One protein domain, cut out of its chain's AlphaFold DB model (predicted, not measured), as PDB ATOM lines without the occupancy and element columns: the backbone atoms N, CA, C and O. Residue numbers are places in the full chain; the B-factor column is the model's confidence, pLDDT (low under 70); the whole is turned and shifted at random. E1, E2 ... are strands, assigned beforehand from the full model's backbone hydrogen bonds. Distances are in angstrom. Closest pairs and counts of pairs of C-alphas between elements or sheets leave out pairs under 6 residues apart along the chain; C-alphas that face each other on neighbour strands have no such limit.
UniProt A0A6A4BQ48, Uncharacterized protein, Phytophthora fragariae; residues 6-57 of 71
ATOM      1  N   HIS A   6     106.477 108.757  47.973       92.19
ATOM      2  CA  HIS A   6     107.467 109.334  48.867       92.19
ATOM      3  C   HIS A   6     108.501 108.270  49.216       92.19
ATOM      4  O   HIS A   6     108.143 107.227  49.758       92.19
ATOM      5  N   LEU A   7     109.764 108.543  48.899       95.62
ATOM      6  CA  LEU A   7     110.909 107.736  49.308       95.62
ATOM      7  C   LEU A   7     111.624 108.443  50.452       95.62
ATOM      8  O   LEU A   7     111.898 109.637  50.354       95.62
ATOM      9  N   ASP A   8     111.920 107.707  51.514       96.50
ATOM     10  CA  ASP A   8     112.682 108.221  52.650       96.50
ATOM     11  C   ASP A   8     113.649 107.166  53.185       96.50
ATOM     12  O   ASP A   8     113.336 105.969  53.215       96.50
ATOM     13  N   GLU A   9     114.812 107.630  53.638       96.31
ATOM     14  CA  GLU A   9     115.808 106.826  54.337       96.31
ATOM     15  C   GLU A   9     115.907 107.267  55.790       96.31
ATOM     16  O   GLU A   9     116.154 108.433  56.105       96.31
ATOM     17  N   LYS A  10     115.794 106.302  56.703       94.19
ATOM     18  CA  LYS A  10     115.871 106.581  58.131       94.19
ATOM     19  C   LYS A  10     116.737 105.581  58.871       94.19
ATOM     20  O   LYS A  10     116.582 104.368  58.757       94.19
ATOM     21  N   TRP A  11     117.639 106.108  59.693       93.00
ATOM     22  CA  TRP A  11     118.472 105.320  60.596       93.00
ATOM     23  C   TRP A  11     117.753 105.059  61.917       93.00
ATOM     24  O   TRP A  11     117.426 105.993  62.653       93.00
ATOM     25  N   PHE A  12     117.592 103.787  62.267       89.44
ATOM     26  CA  PHE A  12     117.052 103.357  63.552       89.44
ATOM     27  C   PHE A  12     118.140 102.698  64.394       89.44
ATOM     28  O   PHE A  12     118.933 101.899  63.903       89.44
ATOM     29  N   TYR A  13     118.178 103.025  65.684       90.81
ATOM     30  CA  TYR A  13     119.035 102.315  66.630       90.81
ATOM     31  C   TYR A  13     118.431 100.944  66.938       90.81
ATOM     32  O   TYR A  13     117.251 100.847  67.268       90.81
ATOM     33  N   MET A  14     119.252  99.895  66.899       86.75
ATOM     34  CA  MET A  14     118.829  98.524  67.204       86.75
ATOM     35  C   MET A  14     118.366  98.369  68.660       86.75
ATOM     36  O   MET A  14     117.530  97.528  68.972       86.75
ATOM     37  N   LYS A  15     118.903  99.195  69.566       83.88
ATOM     38  CA  LYS A  15     118.464  99.282  70.958       83.88
ATOM     39  C   LYS A  15     118.012 100.705  71.267       83.88
ATOM     40  O   LYS A  15     118.650 101.669  70.849       83.88
ATOM     41  N   LYS A  16     116.933 100.838  72.043       80.56
ATOM     42  CA  LYS A  16     116.466 102.140  72.531       80.56
ATOM     43  C   LYS A  16     117.489 102.713  73.513       80.56
ATOM     44  O   LYS A  16     117.835 102.066  74.500       80.56
ATOM     45  N   VAL A  17     117.953 103.925  73.232       80.81
ATOM     46  CA  VAL A  17     118.859 104.669  74.111       80.81
ATOM     47  C   VAL A  17     118.069 105.214  75.298       80.81
ATOM     48  O   VAL A  17     117.011 105.802  75.091       80.81
ATOM     49  N   GLY A  18     118.574 105.035  76.522       76.75
ATOM     50  CA  GLY A  18     117.924 105.561  77.730       76.75
ATOM     51  C   GLY A  18     116.574 104.905  78.031       76.75
ATOM     52  O   GLY A  18     115.627 105.577  78.425       76.75
ATOM     53  N   LYS A  19     116.440 103.598  77.775       82.56
ATOM     54  CA  LYS A  19     115.225 102.856  78.122       82.56
ATOM     55  C   LYS A  19     115.118 102.738  79.648       82.56
ATOM     56  O   LYS A  19     116.013 102.178  80.268       82.56
ATOM     57  N   HIS A  20     114.010 103.209  80.220       83.38
ATOM     58  CA  HIS A  20     113.644 102.891  81.600       83.38
ATOM     59  C   HIS A  20     113.139 101.449  81.676       83.38
ATOM     60  O   HIS A  20     112.351 101.015  80.829       83.38
ATOM     61  N   VAL A  21     113.626 100.708  82.666       83.56
ATOM     62  CA  VAL A  21     113.254  99.316  82.931       83.56
ATOM     63  C   VAL A  21     112.890  99.218  84.406       83.56
ATOM     64  O   VAL A  21     113.569  99.810  85.240       83.56
ATOM     65  N   TYR A  22     111.813  98.499  84.705       86.06
ATOM     66  CA  TYR A  22     111.438  98.148  86.069       86.06
ATOM     67  C   TYR A  22     112.011  96.772  86.387       86.06
ATOM     68  O   TYR A  22     111.907  95.865  85.562       86.06
ATOM     69  N   ILE A  23     112.626  96.639  87.557       87.81
ATOM     70  CA  ILE A  23     113.198  95.386  88.053       87.81
ATOM     71  C   ILE A  23     112.401  94.999  89.284       87.81
ATOM     72  O   ILE A  23     112.056  95.863  90.091       87.81
ATOM     73  N   LEU A  24     112.067  93.715  89.399       88.94
ATOM     74  CA  LEU A  24     111.348  93.216  90.556       88.94
ATOM     75  C   LEU A  24     112.289  93.175  91.760       88.94
ATOM     76  O   LEU A  24     113.327  92.506  91.734       88.94
ATOM     77  N   THR A  25     111.900  93.879  92.813       87.81
ATOM     78  CA  THR A  25     112.623  93.923  94.079       87.81
ATOM     79  C   THR A  25     111.987  92.952  95.077       87.81
ATOM     80  O   THR A  25     110.762  92.865  95.165       87.81
ATOM     81  N   GLY A  26     112.811  92.178  95.786       83.81
ATOM     82  CA  GLY A  26     112.387  91.249  96.837       83.81
ATOM     83  C   GLY A  26     112.026  91.943  98.157       83.81
ATOM     84  O   GLY A  26     111.962  93.166  98.236       83.81
ATOM     85  N   LYS A  27     111.799  91.147  99.213       78.19
ATOM     86  CA  LYS A  27     111.331  91.622 100.535       78.19
ATOM     87  C   LYS A  27     112.273  92.594 101.257       78.19
ATOM     88  O   LYS A  27     111.784  93.368 102.067       78.19
ATOM     89  N   ASP A  28     113.565  92.572 100.939       86.12
ATOM     90  CA  ASP A  28     114.594  93.379 101.613       86.12
ATOM     91  C   ASP A  28     115.127  94.519 100.725       86.12
ATOM     92  O   ASP A  28     116.283  94.917 100.836       86.12
ATOM     93  N   ASP A  29     114.321  94.987  99.765       78.69
ATOM     94  CA  ASP A  29     114.724  95.945  98.726       78.69
ATOM     95  C   ASP A  29     115.900  95.476  97.833       78.69
ATOM     96  O   ASP A  29     116.506  96.247  97.085       78.69
ATOM     97  N   VAL A  30     116.185  94.169  97.837       82.19
ATOM     98  CA  VAL A  30     117.210  93.549  96.990       82.19
ATOM     99  C   VAL A  30     116.620  93.194  95.619       82.19
ATOM    100  O   VAL A  30     115.602  92.495  95.560       82.19
ATOM    101  N   PRO A  31     117.229  93.633  94.501       83.81
ATOM    102  CA  PRO A  31     116.805  93.233  93.163       83.81
ATOM    103  C   PRO A  31     116.859  91.709  93.003       83.81
ATOM    104  O   PRO A  31     117.879  91.089  93.293       83.81
ATOM    105  N   SER A  32     115.767  91.106  92.532       84.38
ATOM    106  CA  SER A  32     115.723  89.664  92.230       84.38
ATOM    107  C   SER A  32     116.594  89.278  91.031       84.38
ATOM    108  O   SER A  32     117.054  88.144  90.938       84.38
ATOM    109  N   GLU A  33     116.839  90.234  90.133       83.25
ATOM    110  CA  GLU A  33     117.660  90.090  88.936       83.25
ATOM    111  C   GLU A  33     118.563  91.315  88.774       83.25
ATOM    112  O   GLU A  33     118.234  92.423  89.213       83.25
ATOM    113  N   GLU A  34     119.703  91.130  88.109       81.94
ATOM    114  CA  GLU A  34     120.594  92.241  87.791       81.94
ATOM    115  C   GLU A  34     119.985  93.164  86.722       81.94
ATOM    116  O   GLU A  34     119.372  92.698  85.753       81.94
ATOM    117  N   PRO A  35     120.178  94.491  86.841       81.25
ATOM    118  CA  PRO A  35     119.719  95.425  85.828       81.25
ATOM    119  C   PRO A  35     120.360  95.114  84.473       81.25
ATOM    120  O   PRO A  35     121.574  94.916  84.393       81.25
ATOM    121  N   PRO A  36     119.597  95.158  83.367       80.44
ATOM    122  CA  PRO A  36     120.173  94.971  82.047       80.44
ATOM    123  C   PRO A  36     121.129  96.127  81.722       80.44
ATOM    124  O   PRO A  36     120.704  97.248  81.429       80.44
ATOM    125  N   VAL A  37     122.433  95.848  81.732       79.12
ATOM    126  CA  VAL A  37     123.472  96.832  81.403       79.12
ATOM    127  C   VAL A  37     123.726  96.849  79.895       79.12
ATOM    128  O   VAL A  37     123.912  95.816  79.250       79.12
ATOM    129  N   GLN A  38     123.761  98.041  79.297       73.06
ATOM    130  CA  GLN A  38     124.314  98.225  77.954       73.06
ATOM    131  C   GLN A  38     125.757  98.713  78.053       73.06
ATOM    132  O   GLN A  38     126.003  99.887  78.315       73.06
ATOM    133  N   PHE A  39     126.712  97.828  77.771       71.38
ATOM    134  CA  PHE A  39     128.128  98.181  77.680       71.38
ATOM    135  C   PHE A  39     128.420  98.879  76.347       71.38
ATOM    136  O   PHE A  39     128.857  98.255  75.381       71.38
ATOM    137  N   VAL A  40     128.122 100.175  76.256       77.44
ATOM    138  CA  VAL A  40     128.493 100.993  75.097       77.44
ATOM    139  C   VAL A  40     128.995 102.351  75.575       77.44
ATOM    140  O   VAL A  40     128.251 103.108  76.190       77.44
ATOM    141  N   GLN A  41     130.243 102.691  75.249       77.38
ATOM    142  CA  GLN A  41     130.876 103.940  75.699       77.38
ATOM    143  C   GLN A  41     130.243 105.207  75.097       77.38
ATOM    144  O   GLN A  41     130.284 106.274  75.697       77.38
ATOM    145  N   ASN A  42     129.658 105.115  73.898       81.12
ATOM    146  CA  ASN A  42     129.012 106.243  73.225       81.12
ATOM    147  C   ASN A  42     127.852 105.753  72.348       81.12
ATOM    148  O   ASN A  42     127.966 104.722  71.685       81.12
ATOM    149  N   LYS A  43     126.768 106.534  72.263       80.00
ATOM    150  CA  LYS A  43     125.600 106.278  71.399       80.00
ATOM    151  C   LYS A  43     125.973 106.000  69.937       80.00
ATOM    152  O   LYS A  43     125.250 105.279  69.257       80.00
ATOM    153  N   ARG A  44     127.094 106.541  69.445       82.94
ATOM    154  CA  ARG A  44     127.597 106.288  68.081       82.94
ATOM    155  C   ARG A  44     127.955 104.820  67.814       82.94
ATOM    156  O   ARG A  44     127.823 104.393  66.676       82.94
ATOM    157  N   HIS A  45     128.344 104.060  68.838       85.81
ATOM    158  CA  HIS A  45     128.700 102.639  68.720       85.81
ATOM    159  C   HIS A  45     127.489 101.701  68.842       85.81
ATOM    160  O   HIS A  45     127.617 100.489  68.681       85.81
ATOM    161  N   ILE A  46     126.299 102.236  69.136       87.31
ATOM    162  CA  ILE A  46     125.073 101.441  69.129       87.31
ATOM    163  C   ILE A  46     124.773 101.073  67.680       87.31
ATOM    164  O   ILE A  46     124.679 101.953  66.826       87.31
ATOM    165  N   LYS A  47     124.598  99.772  67.417       89.19
ATOM    166  CA  LYS A  47     124.249  99.261  66.087       89.19
ATOM    167  C   LYS A  47     123.022 100.000  65.546       89.19
ATOM    168  O   LYS A  47     122.002 100.102  66.234       89.19
ATOM    169  N   LYS A  48     123.136 100.506  64.320       91.94
ATOM    170  CA  LYS A  48     122.056 101.164  63.582       91.94
ATOM    171  C   LYS A  48     121.696 100.332  62.366       91.94
ATOM    172  O   LYS A  48     122.567  99.704  61.771       91.94
ATOM    173  N   VAL A  49     120.428 100.373  61.995       92.50
ATOM    174  CA  VAL A  49     119.915  99.792  60.758       92.50
ATOM    175  C   VAL A  49     119.274 100.920  59.963       92.50
ATOM    176  O   VAL A  49     118.506 101.708  60.522       92.50
ATOM    177  N   MET A  50     119.636 101.038  58.688       95.44
ATOM    178  CA  MET A  50     118.973 101.957  57.768       95.44
ATOM    179  C   MET A  50     117.736 101.266  57.205       95.44
ATOM    180  O   MET A  50     117.807 100.113  56.787       95.44
ATOM    181  N   PHE A  51     116.618 101.976  57.189       94.44
ATOM    182  CA  PHE A  51     115.415 101.557  56.493       94.44
ATOM    183  C   PHE A  51     115.135 102.549  55.374       94.44
ATOM    184  O   PHE A  51     114.959 103.738  55.637       94.44
ATOM    185  N   LEU A  52     115.087 102.036  54.148       96.00
ATOM    186  CA  LEU A  52     114.539 102.729  52.990       96.00
ATOM    187  C   LEU A  52     113.066 102.333  52.868       96.00
ATOM    188  O   LEU A  52     112.746 101.142  52.856       96.00
ATOM    189  N   CYS A  53     112.170 103.313  52.794       94.00
ATOM    190  CA  CYS A  53     110.739 103.070  52.663       94.00
ATOM    191  C   CYS A  53     110.146 103.897  51.524       94.00
ATOM    192  O   CYS A  53     110.488 105.066  51.353       94.00
ATOM    193  N   ALA A  54     109.235 103.279  50.773       93.62
ATOM    194  CA  ALA A  54     108.433 103.923  49.748       93.62
ATOM    195  C   ALA A  54     106.969 103.930  50.197       93.62
ATOM    196  O   ALA A  54     106.371 102.869  50.383       93.62
ATOM    197  N   VAL A  55     106.382 105.113  50.363       90.50
ATOM    198  CA  VAL A  55     104.975 105.268  50.738       90.50
ATOM    199  C   VAL A  55     104.230 105.957  49.607       90.50
ATOM    200  O   VAL A  55     104.525 107.091  49.234       90.50
ATOM    201  N   ALA A  56     103.234 105.257  49.077       89.94
ATOM    202  CA  ALA A  56     102.260 105.792  48.139       89.94
ATOM    203  C   ALA A  56     100.894 105.905  48.822       89.94
ATOM    204  O   ALA A  56     100.629 105.251  49.835       89.94
ATOM    205  N   ARG A  57      99.996 106.713  48.257       83.56
ATOM    206  CA  ARG A  57      98.612 106.790  48.735       83.56
ATOM    207  C   ARG A  57      97.929 105.411  48.603       83.56
ATOM    208  O   ARG A  57      97.935 104.865  47.497       83.56
TER     209      ARG A  57
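AT A GLANCE: This is residues 6 to 57 of the 71 residues of an uncharacterized protein of Phytophthora fragariae (UniProt A0A6A4BQ48). Little of this domain is regular structure: a two-stranded antiparallel hairpin of E1 and E2 makes one end, and a long loop, residues 14 to 47, runs out from it and folds back. The strands run side by side, and the loop reaches far beyond them along the longest axis. The printed part has 52 residues, with two named strands, E1 then E2, and no named helix; the class is all strand, though the strands hold only 17 residues. The whole is extended and flat, with a radius of gyration of the C-alphas of 17.8 A and spans of 56 by 30 by 11 A.

IN THESE COORDINATES: E1, residues 6 to 13, begins with C-alpha 6 at (107.467, 109.334, 48.867) and is 22.3 A long from first to last C-alpha. E2, residues 48 to 56, is 25.5 A long and ends with C-alpha 56 at (102.260, 105.792, 48.139).

HOW THE PARTS SIT: E1 and E2 form a hairpin of antiparallel neighbour strands, with 157 degrees between their directions. C-alphas 13 and 48 face each other at 4.4 A. N 6 and O 55 are within hydrogen-bond range at 2.9 A, as are N 49 and O 12 at 2.9 A.

THE WHOLE: The two C-alphas farthest apart, those of Asp 28 and Arg 57, are 56.8 A apart. The printed part has no cut, and the link from E1 to E2, 34 residues, is long. The mean pLDDT of the printed part is 85.9, and no printed residue is under 70.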